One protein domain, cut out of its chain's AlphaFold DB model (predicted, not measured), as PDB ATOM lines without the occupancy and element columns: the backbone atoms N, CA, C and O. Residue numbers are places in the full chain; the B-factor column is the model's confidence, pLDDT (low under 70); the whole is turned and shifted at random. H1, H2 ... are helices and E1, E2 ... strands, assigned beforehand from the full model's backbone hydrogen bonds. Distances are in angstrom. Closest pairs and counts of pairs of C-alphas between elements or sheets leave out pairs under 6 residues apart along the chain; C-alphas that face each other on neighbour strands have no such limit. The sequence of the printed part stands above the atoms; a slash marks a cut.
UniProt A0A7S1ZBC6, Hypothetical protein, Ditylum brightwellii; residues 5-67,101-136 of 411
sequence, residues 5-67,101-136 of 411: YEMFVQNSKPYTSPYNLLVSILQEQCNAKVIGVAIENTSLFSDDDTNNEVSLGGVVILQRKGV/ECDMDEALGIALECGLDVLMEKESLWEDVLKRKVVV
ATOM      1  N   TYR A   5     -48.041  17.143   9.450       74.06
ATOM      2  CA  TYR A   5     -47.561  16.272  10.519       74.06
ATOM      3  C   TYR A   5     -48.207  14.882  10.464       74.06
ATOM      4  O   TYR A   5     -47.490  13.893  10.545       74.06
ATOM      5  N   GLU A   6     -49.521  14.778  10.239       71.19
ATOM      6  CA  GLU A   6     -50.178  13.482  10.003       71.19
ATOM      7  C   GLU A   6     -49.650  12.810   8.737       71.19
ATOM      8  O   GLU A   6     -49.381  11.610   8.758       71.19
ATOM      9  N   MET A   7     -49.409  13.583   7.668       60.38
ATOM     10  CA  MET A   7     -48.743  13.057   6.478       60.38
ATOM     11  C   MET A   7     -47.335  12.562   6.791       60.38
ATOM     12  O   MET A   7     -46.945  11.549   6.241       60.38
ATOM     13  N   PHE A   8     -46.561  13.236   7.648       62.44
ATOM     14  CA  PHE A   8     -45.192  12.836   7.997       62.44
ATOM     15  C   PHE A   8     -45.146  11.618   8.932       62.44
ATOM     16  O   PHE A   8     -44.288  10.757   8.772       62.44
ATOM     17  N   VAL A   9     -46.087  11.520   9.876       65.38
ATOM     18  CA  VAL A   9     -46.228  10.378  10.792       65.38
ATOM     19  C   VAL A   9     -46.760   9.143  10.061       65.38
ATOM     20  O   VAL A   9     -46.346   8.036  10.377       65.38
ATOM     21  N   GLN A  10     -47.606   9.309   9.038       58.72
ATOM     22  CA  GLN A  10     -47.964   8.216   8.124       58.72
ATOM     23  C   GLN A  10     -46.895   7.962   7.040       58.72
ATOM     24  O   GLN A  10     -46.757   6.832   6.585       58.72
ATOM     25  N   ASN A  11     -46.086   8.968   6.673       50.66
ATOM     26  CA  ASN A  11     -44.930   8.853   5.765       50.66
ATOM     27  C   ASN A  11     -43.624   8.467   6.475       50.66
ATOM     28  O   ASN A  11     -42.548   8.617   5.883       50.66
ATOM     29  N   SER A  12     -43.657   7.928   7.700       52.72
ATOM     30  CA  SER A  12     -42.523   7.158   8.221       52.72
ATOM     31  C   SER A  12     -42.427   5.864   7.404       52.72
ATOM     32  O   SER A  12     -42.940   4.829   7.803       52.72
ATOM     33  N   LYS A  13     -41.887   6.025   6.190       55.88
ATOM     34  CA  LYS A  13     -41.749   5.109   5.053       55.88
ATOM     35  C   LYS A  13     -42.552   3.806   5.208       55.88
ATOM     36  O   LYS A  13     -42.044   2.887   5.843       55.88
ATOM     37  N   PRO A  14     -43.756   3.692   4.604       66.62
ATOM     38  CA  PRO A  14     -44.579   2.481   4.721       66.62
ATOM     39  C   PRO A  14     -43.872   1.219   4.206       66.62
ATOM     40  O   PRO A  14     -44.232   0.113   4.591       66.62
ATOM     41  N   TYR A  15     -42.841   1.393   3.378       73.31
ATOM     42  CA  TYR A  15     -42.065   0.322   2.776       73.31
ATOM     43  C   TYR A  15     -40.726   0.148   3.499       73.31
ATOM     44  O   TYR A  15     -39.904   1.067   3.555       73.31
ATOM     45  N   THR A  16     -40.503  -1.053   4.026       80.62
ATOM     46  CA  THR A  16     -39.252  -1.497   4.664       80.62
ATOM     47  C   THR A  16     -38.131  -1.725   3.651       80.62
ATOM     48  O   THR A  16     -36.958  -1.537   3.971       80.62
ATOM     49  N   SER A  17     -38.491  -2.093   2.420       87.44
ATOM     50  CA  SER A  17     -37.579  -2.421   1.326       87.44
ATOM     51  C   SER A  17     -38.194  -2.011  -0.029       87.44
ATOM     52  O   SER A  17     -39.417  -1.855  -0.127       87.44
ATOM     53  N   PRO A  18     -37.391  -1.832  -1.098       89.62
ATOM     54  CA  PRO A  18     -37.929  -1.653  -2.451       89.62
ATOM     55  C   PRO A  18     -38.763  -2.863  -2.907       89.62
ATOM     56  O   PRO A  18     -39.723  -2.694  -3.654       89.62
ATOM     57  N   TYR A  19     -38.456  -4.062  -2.406       94.19
ATOM     58  CA  TYR A  19     -39.223  -5.273  -2.688       94.19
ATOM     59  C   TYR A  19     -40.593  -5.261  -2.000       94.19
ATOM     60  O   TYR A  19     -41.559  -5.713  -2.600       94.19
ATOM     61  N   ASN A  20     -40.723  -4.653  -0.814       92.62
ATOM     62  CA  ASN A  20     -42.019  -4.442  -0.156       92.62
ATOM     63  C   ASN A  20     -42.945  -3.573  -1.019       92.62
ATOM     64  O   ASN A  20     -44.110  -3.913  -1.212       92.62
ATOM     65  N   LEU A  21     -42.402  -2.504  -1.612       90.50
ATOM     66  CA  LEU A  21     -43.133  -1.673  -2.571       90.50
ATOM     67  C   LEU A  21     -43.505  -2.455  -3.838       90.50
ATOM     68  O   LEU A  21     -44.605  -2.313  -4.357       90.50
ATOM     69  N   LEU A  22     -42.601  -3.288  -4.350       92.31
ATOM     70  CA  LEU A  22     -42.880  -4.095  -5.536       92.31
ATOM     71  C   LEU A  22     -44.002  -5.106  -5.258       92.31
ATOM     72  O   LEU A  22     -44.938  -5.228  -6.045       92.31
ATOM     73  N   VAL A  23     -43.963  -5.774  -4.104       94.50
ATOM     74  CA  VAL A  23     -45.013  -6.696  -3.659       94.50
ATOM     75  C   VAL A  23     -46.347  -5.967  -3.471       94.50
ATOM     76  O   VAL A  23     -47.376  -6.511  -3.873       94.50
ATOM     77  N   SER A  24     -46.362  -4.742  -2.934       92.50
ATOM     78  CA  SER A  24     -47.607  -3.969  -2.816       92.50
ATOM     79  C   SER A  24     -48.169  -3.584  -4.182       92.50
ATOM     80  O   SER A  24     -49.357  -3.782  -4.419       92.50
ATOM     81  N   ILE A  25     -47.328  -3.146  -5.123       91.31
ATOM     82  CA  ILE A  25     -47.744  -2.850  -6.501       91.31
ATOM     83  C   ILE A  25     -48.338  -4.098  -7.165       91.31
ATOM     84  O   ILE A  25     -49.411  -4.018  -7.765       91.31
ATOM     85  N   LEU A  26     -47.694  -5.261  -7.021       92.62
ATOM     86  CA  LEU A  26     -48.212  -6.520  -7.560       92.62
ATOM     87  C   LEU A  26     -49.584  -6.869  -6.970       92.62
ATOM     88  O   LEU A  26     -50.486  -7.275  -7.701       92.62
ATOM     89  N   GLN A  27     -49.765  -6.682  -5.665       91.50
ATOM     90  CA  GLN A  27     -51.017  -7.016  -4.991       91.50
ATOM     91  C   GLN A  27     -52.141  -6.017  -5.264       91.50
ATOM     92  O   GLN A  27     -53.279  -6.445  -5.433       91.50
ATOM     93  N   GLU A  28     -51.843  -4.720  -5.295       87.31
ATOM     94  CA  GLU A  28     -52.841  -3.653  -5.398       87.31
ATOM     95  C   GLU A  28     -53.152  -3.280  -6.847       87.31
ATOM     96  O   GLU A  28     -54.316  -3.129  -7.208       87.31
ATOM     97  N   GLN A  29     -52.124  -3.130  -7.689       88.00
ATOM     98  CA  GLN A  29     -52.291  -2.664  -9.068       88.00
ATOM     99  C   GLN A  29     -52.446  -3.822 -10.047       88.00
ATOM    100  O   GLN A  29     -53.274  -3.755 -10.952       88.00
ATOM    101  N   CYS A  30     -51.665  -4.892  -9.873       85.62
ATOM    102  CA  CYS A  30     -51.739  -6.061 -10.752       85.62
ATOM    103  C   CYS A  30     -52.751  -7.110 -10.274       85.62
ATOM    104  O   CYS A  30     -52.969  -8.099 -10.975       85.62
ATOM    105  N   ASN A  31     -53.352  -6.909  -9.095       89.56
ATOM    106  CA  ASN A  31     -54.227  -7.866  -8.422       89.56
ATOM    107  C   ASN A  31     -53.644  -9.292  -8.421       89.56
ATOM    108  O   ASN A  31     -54.328 -10.272  -8.706       89.56
ATOM    109  N   ALA A  32     -52.343  -9.403  -8.152       93.25
ATOM    110  CA  ALA A  32     -51.588 -10.642  -8.216       93.25
ATOM    111  C   ALA A  32     -50.924 -10.952  -6.870       93.25
ATOM    112  O   ALA A  32     -50.496 -10.076  -6.120       93.25
ATOM    113  N   LYS A  33     -50.843 -12.235  -6.544       95.50
ATOM    114  CA  LYS A  33     -50.166 -12.773  -5.370       95.50
ATOM    115  C   LYS A  33     -48.920 -13.517  -5.821       95.50
ATOM    116  O   LYS A  33     -48.998 -14.358  -6.709       95.50
ATOM    117  N   VAL A  34     -47.789 -13.262  -5.176       96.56
ATOM    118  CA  VAL A  34     -46.589 -14.081  -5.373       96.56
ATOM    119  C   VAL A  34     -46.799 -15.428  -4.680       96.56
ATOM    120  O   VAL A  34     -47.126 -15.464  -3.493       96.56
ATOM    121  N   ILE A  35     -46.654 -16.529  -5.418       97.19
ATOM    122  CA  ILE A  35     -46.805 -17.896  -4.885       97.19
ATOM    123  C   ILE A  35     -45.471 -18.604  -4.755       97.19
ATOM    124  O   ILE A  35     -45.287 -19.399  -3.836       97.19
ATOM    125  N   GLY A  36     -44.554 -18.343  -5.676       96.31
ATOM    126  CA  GLY A  36     -43.284 -19.039  -5.715       96.31
ATOM    127  C   GLY A  36     -42.208 -18.183  -6.338       96.31
ATOM    128  O   GLY A  36     -42.486 -17.272  -7.118       96.31
ATOM    129  N   VAL A  37     -40.976 -18.506  -5.981       96.88
ATOM    130  CA  VAL A  37     -39.780 -17.929  -6.571       96.88
ATOM    131  C   VAL A  37     -38.854 -19.076  -6.931       96.88
ATOM    132  O   VAL A  37     -38.685 -20.011  -6.146       96.88
ATOM    133  N   ALA A  38     -38.278 -19.014  -8.122       93.44
ATOM    134  CA  ALA A  38     -37.277 -19.948  -8.589       93.44
ATOM    135  C   ALA A  38     -36.028 -19.209  -9.083       93.44
ATOM    136  O   ALA A  38     -36.104 -18.062  -9.515       93.44
ATOM    137  N   ILE A  39     -34.878 -19.869  -9.006       91.88
ATOM    138  CA  ILE A  39     -33.628 -19.434  -9.629       91.88
ATOM    139  C   ILE A  39     -33.278 -20.464 -10.698       91.88
ATOM    140  O   ILE A  39     -33.223 -21.665 -10.411       91.88
ATOM    141  N   GLU A  40     -33.052 -19.981 -11.913       85.88
ATOM    142  CA  GLU A  40     -32.729 -20.789 -13.088       85.88
ATOM    143  C   GLU A  40     -31.323 -20.466 -13.608       85.88
ATOM    144  O   GLU A  40     -30.811 -19.352 -13.452       85.88
ATOM    145  N   ASN A  41     -30.687 -21.448 -14.241       78.62
ATOM    146  CA  ASN A  41     -29.406 -21.236 -14.902       78.62
ATOM    147  C   ASN A  41     -29.656 -20.577 -16.262       78.62
ATOM    148  O   ASN A  41     -30.230 -21.188 -17.159       78.62
ATOM    149  N   THR A  42     -29.197 -19.343 -16.441       68.19
ATOM    150  CA  THR A  42     -29.385 -18.584 -17.688       68.19
ATOM    151  C   THR A  42     -28.117 -18.518 -18.530       68.19
ATOM    152  O   THR A  42     -27.969 -17.578 -19.308       68.19
ATOM    153  N   SER A  43     -27.191 -19.480 -18.394       60.44
ATOM    154  CA  SER A  43     -25.925 -19.452 -19.136       60.44
ATOM    155  C   SER A  43     -26.190 -19.387 -20.645       60.44
ATOM    156  O   SER A  43     -26.497 -20.387 -21.291       60.44
ATOM    157  N   LEU A  44     -26.073 -18.186 -21.210       52.59
ATOM    158  CA  LEU A  44     -26.236 -17.931 -22.642       52.59
ATOM    159  C   LEU A  44     -25.019 -18.403 -23.450       52.59
ATOM    160  O   LEU A  44     -25.098 -18.487 -24.674       52.59
ATOM    161  N   PHE A  45     -23.904 -18.708 -22.776       52.53
ATOM    162  CA  PHE A  45     -22.615 -19.018 -23.386       52.53
ATOM    163  C   PHE A  45     -22.007 -20.283 -22.763       52.53
ATOM    164  O   PHE A  45     -21.046 -20.217 -22.011       52.53
ATOM    165  N   SER A  46     -22.599 -21.441 -23.053       46.69
ATOM    166  CA  SER A  46     -22.110 -22.754 -22.603       46.69
ATOM    167  C   SER A  46     -20.981 -23.345 -23.455       46.69
ATOM    168  O   SER A  46     -20.494 -24.425 -23.136       46.69
ATOM    169  N   ASP A  47     -20.605 -22.692 -24.557       48.72
ATOM    170  CA  ASP A  47     -19.900 -23.385 -25.648       48.72
ATOM    171  C   ASP A  47     -18.391 -23.094 -25.733       48.72
ATOM    172  O   ASP A  47     -17.701 -23.754 -26.507       48.72
ATOM    173  N   ASP A  48     -17.856 -22.170 -24.927       49.22
ATOM    174  CA  ASP A  48     -16.412 -21.928 -24.863       49.22
ATOM    175  C   ASP A  48     -15.836 -22.513 -23.565       49.22
ATOM    176  O   ASP A  48     -15.986 -21.926 -22.492       49.22
ATOM    177  N   ASP A  49     -15.072 -23.608 -23.691       54.00
ATOM    178  CA  ASP A  49     -14.293 -24.303 -22.638       54.00
ATOM    179  C   ASP A  49     -13.357 -23.389 -21.806       54.00
ATOM    180  O   ASP A  49     -12.667 -23.844 -20.898       54.00
ATOM    181  N   THR A  50     -13.291 -22.093 -22.112       51.91
ATOM    182  CA  THR A  50     -12.373 -21.134 -21.489       51.91
ATOM    183  C   THR A  50     -13.052 -20.094 -20.601       51.91
ATOM    184  O   THR A  50     -12.364 -19.521 -19.764       51.91
ATOM    185  N   ASN A  51     -14.372 -19.880 -20.707       52.69
ATOM    186  CA  ASN A  51     -15.119 -18.950 -19.846       52.69
ATOM    187  C   ASN A  51     -16.517 -19.506 -19.530       52.69
ATOM    188  O   ASN A  51     -17.529 -19.021 -20.033       52.69
ATOM    189  N   ASN A  52     -16.563 -20.506 -18.647       56.41
ATOM    190  CA  ASN A  52     -17.793 -21.012 -18.032       56.41
ATOM    191  C   ASN A  52     -18.343 -20.002 -17.005       56.41
ATOM    192  O   ASN A  52     -18.350 -20.259 -15.798       56.41
ATOM    193  N   GLU A  53     -18.770 -18.825 -17.461       61.78
ATOM    194  CA  GLU A  53     -19.520 -17.895 -16.617       61.78
ATOM    195  C   GLU A  53     -20.980 -18.356 -16.543       61.78
ATOM    196  O   GLU A  53     -21.771 -18.201 -17.475       61.78
ATOM    197  N   VAL A  54     -21.338 -18.958 -15.410       65.56
ATOM    198  CA  VAL A  54     -22.725 -19.311 -15.100       65.56
ATOM    199  C   VAL A  54     -23.433 -18.047 -14.617       65.56
ATOM    200  O   VAL A  54     -23.202 -17.590 -13.498       65.56
ATOM    201  N   SER A  55     -24.299 -17.474 -15.455       73.19
ATOM    202  CA  SER A  55     -25.246 -16.445 -15.023       73.19
ATOM    203  C   SER A  55     -26.509 -17.096 -14.464       73.19
ATOM    204  O   SER A  55     -27.024 -18.068 -15.019       73.19
ATOM    205  N   LEU A  56     -27.017 -16.547 -13.363       81.38
ATOM    206  CA  LEU A  56     -28.248 -17.000 -12.721       81.38
ATOM    207  C   LEU A  56     -29.368 -16.010 -13.017       81.38
ATOM    208  O   LEU A  56     -29.206 -14.806 -12.819       81.38
ATOM    209  N   GLY A  57     -30.489 -16.528 -13.509       88.19
ATOM    210  CA  GLY A  57     -31.735 -15.785 -13.670       88.19
ATOM    211  C   GLY A  57     -32.668 -16.012 -12.488       88.19
ATOM    212  O   GLY A  57     -32.614 -17.045 -11.822       88.19
ATOM    213  N   GLY A  58     -33.529 -15.034 -12.223       92.56
ATOM    214  CA  GLY A  58     -34.611 -15.137 -11.256       92.56
ATOM    215  C   GLY A  58     -35.955 -15.331 -11.954       92.56
ATOM    216  O   GLY A  58     -36.235 -14.735 -12.991       92.56
ATOM    217  N   VAL A  59     -36.834 -16.126 -11.361       94.06
ATOM    218  CA  VAL A  59     -38.200 -16.333 -11.840       94.06
ATOM    219  C   VAL A  59     -39.168 -16.165 -10.679       94.06
ATOM    220  O   VAL A  59     -39.017 -16.780  -9.627       94.06
ATOM    221  N   VAL A  60     -40.204 -15.356 -10.875       95.62
ATOM    222  CA  VAL A  60     -41.276 -15.138  -9.903       95.62
ATOM    223  C   VAL A  60     -42.582 -15.670 -10.477       95.62
ATOM    224  O   VAL A  60     -42.992 -15.315 -11.581       95.62
ATOM    225  N   ILE A  61     -43.252 -16.528  -9.712       95.88
ATOM    226  CA  ILE A  61     -44.547 -17.106 -10.061       95.88
ATOM    227  C   ILE A  61     -45.632 -16.284  -9.376       95.88
ATOM    228  O   ILE A  61     -45.745 -16.257  -8.145       95.88
ATOM    229  N   LEU A  62     -46.446 -15.629 -10.192       95.94
ATOM    230  CA  LEU A  62     -47.578 -14.824  -9.771       95.94
ATOM    231  C   LEU A  62     -48.878 -15.581 -10.032       95.94
ATOM    232  O   LEU A  62     -49.047 -16.187 -11.083       95.94
ATOM    233  N   GLN A  63     -49.822 -15.499  -9.104       94.81
ATOM    234  CA  GLN A  63     -51.203 -15.920  -9.302       94.81
ATOM    235  C   GLN A  63     -52.114 -14.714  -9.234       94.81
ATOM    236  O   GLN A  63     -52.084 -13.965  -8.258       94.81
ATOM    237  N   ARG A  64     -52.966 -14.541 -10.234       90.31
ATOM    238  CA  ARG A  64     -53.984 -13.497 -10.195       90.31
ATOM    239  C   ARG A  64     -55.028 -13.810  -9.123       90.31
ATOM    240  O   ARG A  64     -55.532 -14.928  -9.052       90.31
ATOM    241  N   LYS A  65     -55.357 -12.829  -8.287       90.50
ATOM    242  CA  LYS A  65     -56.436 -12.929  -7.299       90.50
ATOM    243  C   LYS A  65     -57.782 -12.735  -8.003       90.50
ATOM    244  O   LYS A  65     -57.909 -11.851  -8.852       90.50
ATOM    245  N   GLY A  66     -58.771 -13.551  -7.647       86.06
ATOM    246  CA  GLY A  66     -60.163 -13.327  -8.044       86.06
ATOM    247  C   GLY A  66     -60.744 -12.073  -7.384       86.06
ATOM    248  O   GLY A  66     -60.175 -11.528  -6.431       86.06
ATOM    249  N   VAL A  67     -61.882 -11.598  -7.886       84.00
ATOM    250  CA  VAL A  67     -62.614 -10.490  -7.258       84.00
ATOM    251  C   VAL A  67     -63.228 -10.994  -5.962       84.00
ATOM    252  O   VAL A  67     -64.037 -11.914  -5.984       84.00
ATOM    253  N   GLU A 101     -39.963 -13.485 -15.520       91.25
ATOM    254  CA  GLU A 101     -38.503 -13.477 -15.501       91.25
ATOM    255  C   GLU A 101     -37.995 -12.153 -14.927       91.25
ATOM    256  O   GLU A 101     -38.456 -11.072 -15.306       91.25
ATOM    257  N   CYS A 102     -37.013 -12.242 -14.045       92.25
ATOM    258  CA  CYS A 102     -36.385 -11.124 -13.357       92.25
ATOM    259  C   CYS A 102     -34.909 -11.444 -13.095       92.25
ATOM    260  O   CYS A 102     -34.428 -12.539 -13.405       92.25
ATOM    261  N   ASP A 103     -34.170 -10.480 -12.566       90.94
ATOM    262  CA  ASP A 103     -32.791 -10.743 -12.167       90.94
ATOM    263  C   ASP A 103     -32.773 -11.550 -10.845       90.94
ATOM    264  O   ASP A 103     -33.750 -11.588 -10.089       90.94
ATOM    265  N   MET A 104     -31.687 -12.288 -10.579       92.06
ATOM    266  CA  MET A 104     -31.611 -13.198  -9.422       92.06
ATOM    267  C   MET A 104     -31.829 -12.467  -8.086       92.06
ATOM    268  O   MET A 104     -32.462 -12.997  -7.172       92.06
ATOM    269  N   ASP A 105     -31.296 -11.257  -7.960       92.00
ATOM    270  CA  ASP A 105     -31.436 -10.408  -6.780       92.00
ATOM    271  C   ASP A 105     -32.881  -9.932  -6.583       92.00
ATOM    272  O   ASP A 105     -33.368  -9.907  -5.451       92.00
ATOM    273  N   GLU A 106     -33.596  -9.630  -7.668       94.12
ATOM    274  CA  GLU A 106     -35.018  -9.288  -7.628       94.12
ATOM    275  C   GLU A 106     -35.863 -10.462  -7.125       94.12
ATOM    276  O   GLU A 106     -36.677 -10.293  -6.212       94.12
ATOM    277  N   ALA A 107     -35.619 -11.664  -7.654       94.81
ATOM    278  CA  ALA A 107     -36.263 -12.891  -7.196       94.81
ATOM    279  C   ALA A 107     -36.017 -13.140  -5.697       94.81
ATOM    280  O   ALA A 107     -36.966 -13.344  -4.936       94.81
ATOM    281  N   LEU A 108     -34.759 -13.069  -5.248       95.06
ATOM    282  CA  LEU A 108     -34.387 -13.256  -3.840       95.06
ATOM    283  C   LEU A 108     -35.022 -12.204  -2.925       95.06
ATOM    284  O   LEU A 108     -35.539 -12.541  -1.859       95.06
ATOM    285  N   GLY A 109     -35.011 -10.939  -3.344       95.12
ATOM    286  CA  GLY A 109     -35.624  -9.843  -2.602       95.12
ATOM    287  C   GLY A 109     -37.128 -10.038  -2.417       95.12
ATOM    288  O   GLY A 109     -37.643  -9.885  -1.309       95.12
ATOM    289  N   ILE A 110     -37.826 -10.450  -3.479       96.19
ATOM    290  CA  ILE A 110     -39.259 -10.760  -3.437       96.19
ATOM    291  C   ILE A 110     -39.537 -11.981  -2.551       96.19
ATOM    292  O   ILE A 110     -40.487 -11.952  -1.765       96.19
ATOM    293  N   ALA A 111     -38.717 -13.034  -2.634       96.75
ATOM    294  CA  ALA A 111     -38.863 -14.229  -1.804       96.75
ATOM    295  C   ALA A 111     -38.734 -13.909  -0.308       96.75
ATOM    296  O   ALA A 111     -39.582 -14.325   0.483       96.75
ATOM    297  N   LEU A 112     -37.723 -13.119   0.068       95.81
ATOM    298  CA  LEU A 112     -37.502 -12.685   1.449       95.81
ATOM    299  C   LEU A 112     -38.676 -11.863   1.981       95.81
ATOM    300  O   LEU A 112     -39.131 -12.095   3.100       95.81
ATOM    301  N   GLU A 113     -39.186 -10.933   1.176       96.00
ATOM    302  CA  GLU A 113     -40.295 -10.069   1.573       96.00
ATOM    303  C   GLU A 113     -41.621 -10.836   1.694       96.00
ATOM    304  O   GLU A 113     -42.426 -10.568   2.583       96.00
ATOM    305  N   CYS A 114     -41.844 -11.827   0.827       95.38
ATOM    306  CA  CYS A 114     -43.044 -12.664   0.868       95.38
ATOM    307  C   CYS A 114     -42.938 -13.829   1.868       95.38
ATOM    308  O   CYS A 114     -43.934 -14.520   2.086       95.38
ATOM    309  N   GLY A 115     -41.759 -14.069   2.454       95.69
ATOM    310  CA  GLY A 115     -41.496 -15.228   3.311       95.69
ATOM    311  C   GLY A 115     -41.641 -16.561   2.571       95.69
ATOM    312  O   GLY A 115     -42.184 -17.513   3.130       95.69
ATOM    313  N   LEU A 116     -41.220 -16.606   1.303       96.31
ATOM    314  CA  LEU A 116     -41.319 -17.781   0.437       96.31
ATOM    315  C   LEU A 116     -39.975 -18.498   0.320       96.31
ATOM    316  O   LEU A 116     -38.919 -17.868   0.251       96.31
ATOM    317  N   ASP A 117     -40.033 -19.825   0.228       95.94
ATOM    318  CA  ASP A 117     -38.867 -20.638  -0.097       95.94
ATOM    319  C   ASP A 117     -38.470 -20.435  -1.567       95.94
ATOM    320  O   ASP A 117     -39.320 -20.379  -2.461       95.94
ATOM    321  N   VAL A 118     -37.163 -20.357  -1.819       93.88
ATOM    322  CA  VAL A 118     -36.604 -20.213  -3.167       93.88
ATOM    323  C   VAL A 118     -36.315 -21.596  -3.734       93.88
ATOM    324  O   VAL A 118     -35.518 -22.359  -3.182       93.88
ATOM    325  N   LEU A 119     -36.959 -21.922  -4.850       92.25
ATOM    326  CA  LEU A 119     -36.706 -23.157  -5.579       92.25
ATOM    327  C   LEU A 119     -35.485 -22.976  -6.478       92.25
ATOM    328  O   LEU A 119     -35.357 -21.986  -7.186       92.25
ATOM    329  N   MET A 120     -34.582 -23.943  -6.469       85.50
ATOM    330  CA  MET A 120     -33.405 -23.929  -7.330       85.50
ATOM    331  C   MET A 120     -33.440 -25.167  -8.209       85.50
ATOM    332  O   MET A 120     -33.741 -26.268  -7.730       85.50
ATOM    333  N   GLU A 121     -33.163 -24.984  -9.494       75.38
ATOM    334  CA  GLU A 121     -33.035 -26.098 -10.419       75.38
ATOM    335  C   GLU A 121     -31.891 -27.021  -9.971       75.38
ATOM    336  O   GLU A 121     -30.750 -26.598  -9.796       75.38
ATOM    337  N   LYS A 122     -32.211 -28.301  -9.744       68.62
ATOM    338  CA  LYS A 122     -31.272 -29.299  -9.204       68.62
ATOM    339  C   LYS A 122     -30.289 -29.858 -10.238       68.62
ATOM    340  O   LYS A 122     -29.589 -30.818  -9.927       68.62
ATOM    341  N   GLU A 123     -30.273 -29.349 -11.468       62.91
ATOM    342  CA  GLU A 123     -29.424 -29.921 -12.514       62.91
ATOM    343  C   GLU A 123     -27.922 -29.817 -12.190       62.91
ATOM    344  O   GLU A 123     -27.473 -28.981 -11.402       62.91
ATOM    345  N   SER A 124     -27.154 -30.729 -12.801       56.56
ATOM    346  CA  SER A 124     -25.776 -31.109 -12.455       56.56
ATOM    347  C   SER A 124     -24.791 -29.954 -12.318       56.56
ATOM    348  O   SER A 124     -23.833 -30.094 -11.571       56.56
ATOM    349  N   LEU A 125     -25.036 -28.812 -12.965       63.06
ATOM    350  CA  LEU A 125     -24.197 -27.616 -12.866       63.06
ATOM    351  C   LEU A 125     -23.964 -27.182 -11.418       63.06
ATOM    352  O   LEU A 125     -22.828 -26.923 -11.043       63.06
ATOM    353  N   TRP A 126     -25.001 -27.159 -10.580       61.16
ATOM    354  CA  TRP A 126     -24.848 -26.737  -9.185       61.16
ATOM    355  C   TRP A 126     -24.074 -27.747  -8.351       61.16
ATOM    356  O   TRP A 126     -23.215 -27.374  -7.553       61.16
ATOM    357  N   GLU A 127     -24.341 -29.036  -8.551       65.44
ATOM    358  CA  GLU A 127     -23.563 -30.081  -7.896       65.44
ATOM    359  C   GLU A 127     -22.109 -30.092  -8.375       65.44
ATOM    360  O   GLU A 127     -21.212 -30.366  -7.583       65.44
ATOM    361  N   ASP A 128     -21.868 -29.790  -9.648       61.28
ATOM    362  CA  ASP A 128     -20.537 -29.732 -10.242       61.28
ATOM    363  C   ASP A 128     -19.776 -28.494  -9.759       61.28
ATOM    364  O   ASP A 128     -18.601 -28.611  -9.417       61.28
ATOM    365  N   VAL A 129     -20.439 -27.342  -9.616       62.41
ATOM    366  CA  VAL A 129     -19.872 -26.131  -8.997       62.41
ATOM    367  C   VAL A 129     -19.577 -26.358  -7.513       62.41
ATOM    368  O   VAL A 129     -18.514 -25.963  -7.047       62.41
ATOM    369  N   LEU A 130     -20.455 -27.043  -6.769       58.38
ATOM    370  CA  LEU A 130     -20.217 -27.398  -5.361       58.38
ATOM    371  C   LEU A 130     -19.085 -28.424  -5.184       58.38
ATOM    372  O   LEU A 130     -18.423 -28.435  -4.146       58.38
ATOM    373  N   LYS A 131     -18.870 -29.304  -6.172       61.72
ATOM    374  CA  LYS A 131     -17.763 -30.278  -6.188       61.72
ATOM    375  C   LYS A 131     -16.438 -29.644  -6.622       61.72
ATOM    376  O   LYS A 131     -15.386 -30.113  -6.188       61.72
ATOM    377  N   ARG A 132     -16.464 -28.611  -7.471       57.72
ATOM    378  CA  ARG A 132     -15.270 -27.871  -7.908       57.72
ATOM    379  C   ARG A 132     -14.852 -26.863  -6.834       57.72
ATOM    380  O   ARG A 132     -15.675 -26.284  -6.132       57.72
ATOM    381  N   LYS A 133     -13.542 -26.650  -6.673       45.75
ATOM    382  CA  LYS A 133     -13.028 -25.598  -5.785       45.75
ATOM    383  C   LYS A 133     -13.410 -24.241  -6.372       45.75
ATOM    384  O   LYS A 133     -12.763 -23.748  -7.288       45.75
ATOM    385  N   VAL A 134     -14.454 -23.632  -5.826       48.44
ATOM    386  CA  VAL A 134     -14.800 -22.244  -6.126       48.44
ATOM    387  C   VAL A 134     -13.707 -21.346  -5.552       48.44
ATOM    388  O   VAL A 134     -13.604 -21.166  -4.338       48.44
ATOM    389  N   VAL A 135     -12.868 -20.792  -6.427       48.06
ATOM    390  CA  VAL A 135     -11.994 -19.678  -6.064       48.06
ATOM    391  C   VAL A 135     -12.842 -18.421  -6.191       48.06
ATOM    392  O   VAL A 135     -13.156 -17.973  -7.292       48.06
ATOM    393  N   VAL A 136     -13.249 -17.865  -5.052       47.16
ATOM    394  CA  VAL A 136     -13.822 -16.519  -5.021       47.16
ATOM    395  C   VAL A 136     -12.696 -15.569  -5.407       47.16
ATOM    396  O   VAL A 136     -11.789 -15.322  -4.614       47.16
TER     397      VAL A 136
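Overview. This is residues 5 to 67 and 101 to 136 of the 411 residues of the protein "Hypothetical protein" of Ditylum brightwellii (UniProt A0A7S1ZBC6). A long antiparallel hairpin, E1 and E2, is the backbone of a narrow twisted sheet, widened by the short strands E3 and E4 at its edges, with H3 packed over one face and H2 beside the strands near the start of E1. Residues 5 to 14, which include H1, and residues 130 to 136, which include E5, stick out from opposite ends of this body, and the loop 42 to 55 runs out beyond the hairpin. The printed part has 99 residues, with four named helices and five named strands in the order H1 H2 E1 E2 E3 H3 E4 H4 E5; the sheet is mixed, order E3 E2 E1 E4, and the class is mixed, helices and strands. The whole is loose, with a radius of gyration of the C-alphas of 18.1 A, and spans 61 by 33 by 21 A.

Along the chain. Find C-alpha 32 at (-51.588, -10.642, -8.216); from there E1, residues 32 to 41, runs 25.5 A and bends by 64 degrees at residue 35. E2, residues 56 to 64, runs 26.1 A. E3 is residues 101 to 103 and E4 residues 118 to 120. H3, residues 104 to 114, is 15.4 A long, and H2, residues 18 to 28, is 15.3 A. H1, residues 5 to 10, begins at C-alpha 5, (-47.561, 16.272, 10.519). H4 is residues 124 to 131; E5, residues 134 to 136, ends at C-alpha 136, (-13.822, -16.519, -5.021).

Arrangement. Look first at the hairpin E1 and E2, where N 38 and O 59 are 2.8 A apart, within hydrogen-bond range. E3 is antiparallel to E2, with N 102 to O 58 at 2.8 A, and E4 is parallel to E1, with N 39 to O 119 at 2.8 A. E3, H3 and E4 form a split strand-helix-strand unit, two strands of one sheet that are not neighbours, with a helix between them along the chain and E2 and E1 between them in the sheet; its crossover is right-handed. H3 makes two layers with the sheet: it is over E2 and E1 at a height over the sheet of 8.1 A, and only just along the strands, at 29.9 degrees to E2 on the local plane. The closest C-alphas of H3 and E2 are those of Met 104 and Gly 58, 4.0 A. H2 touches H3 at a steep tilt of 65 degrees, the closest C-alphas being those of Tyr 19 and Ile 110, 5.5 A. H2 is on the sheet but over none of its strands; its closest C-alpha to E1 is that of Leu 26, 5.4 A from that of Ala 32. H1 is apart from H2; H4 is not on the sheet, and H4 and E5 meet only through their link. E5 pairs with no named strand. In H1, H2, H3 and H4 every O i to N i+4 pair is within hydrogen-bond range.

Size, cuts and confidence. The C-alphas of Tyr 5 and Asp 49, the two farthest apart, are 62.1 A apart. Residues 68 to 100 are not printed, and C-alphas 67 and 101 are 25.7 A apart across the cut. The link from E1 to E2 is long. Look for pLDDT under 70 at residues 7 to 14, 42 to 54 and 122 to 136.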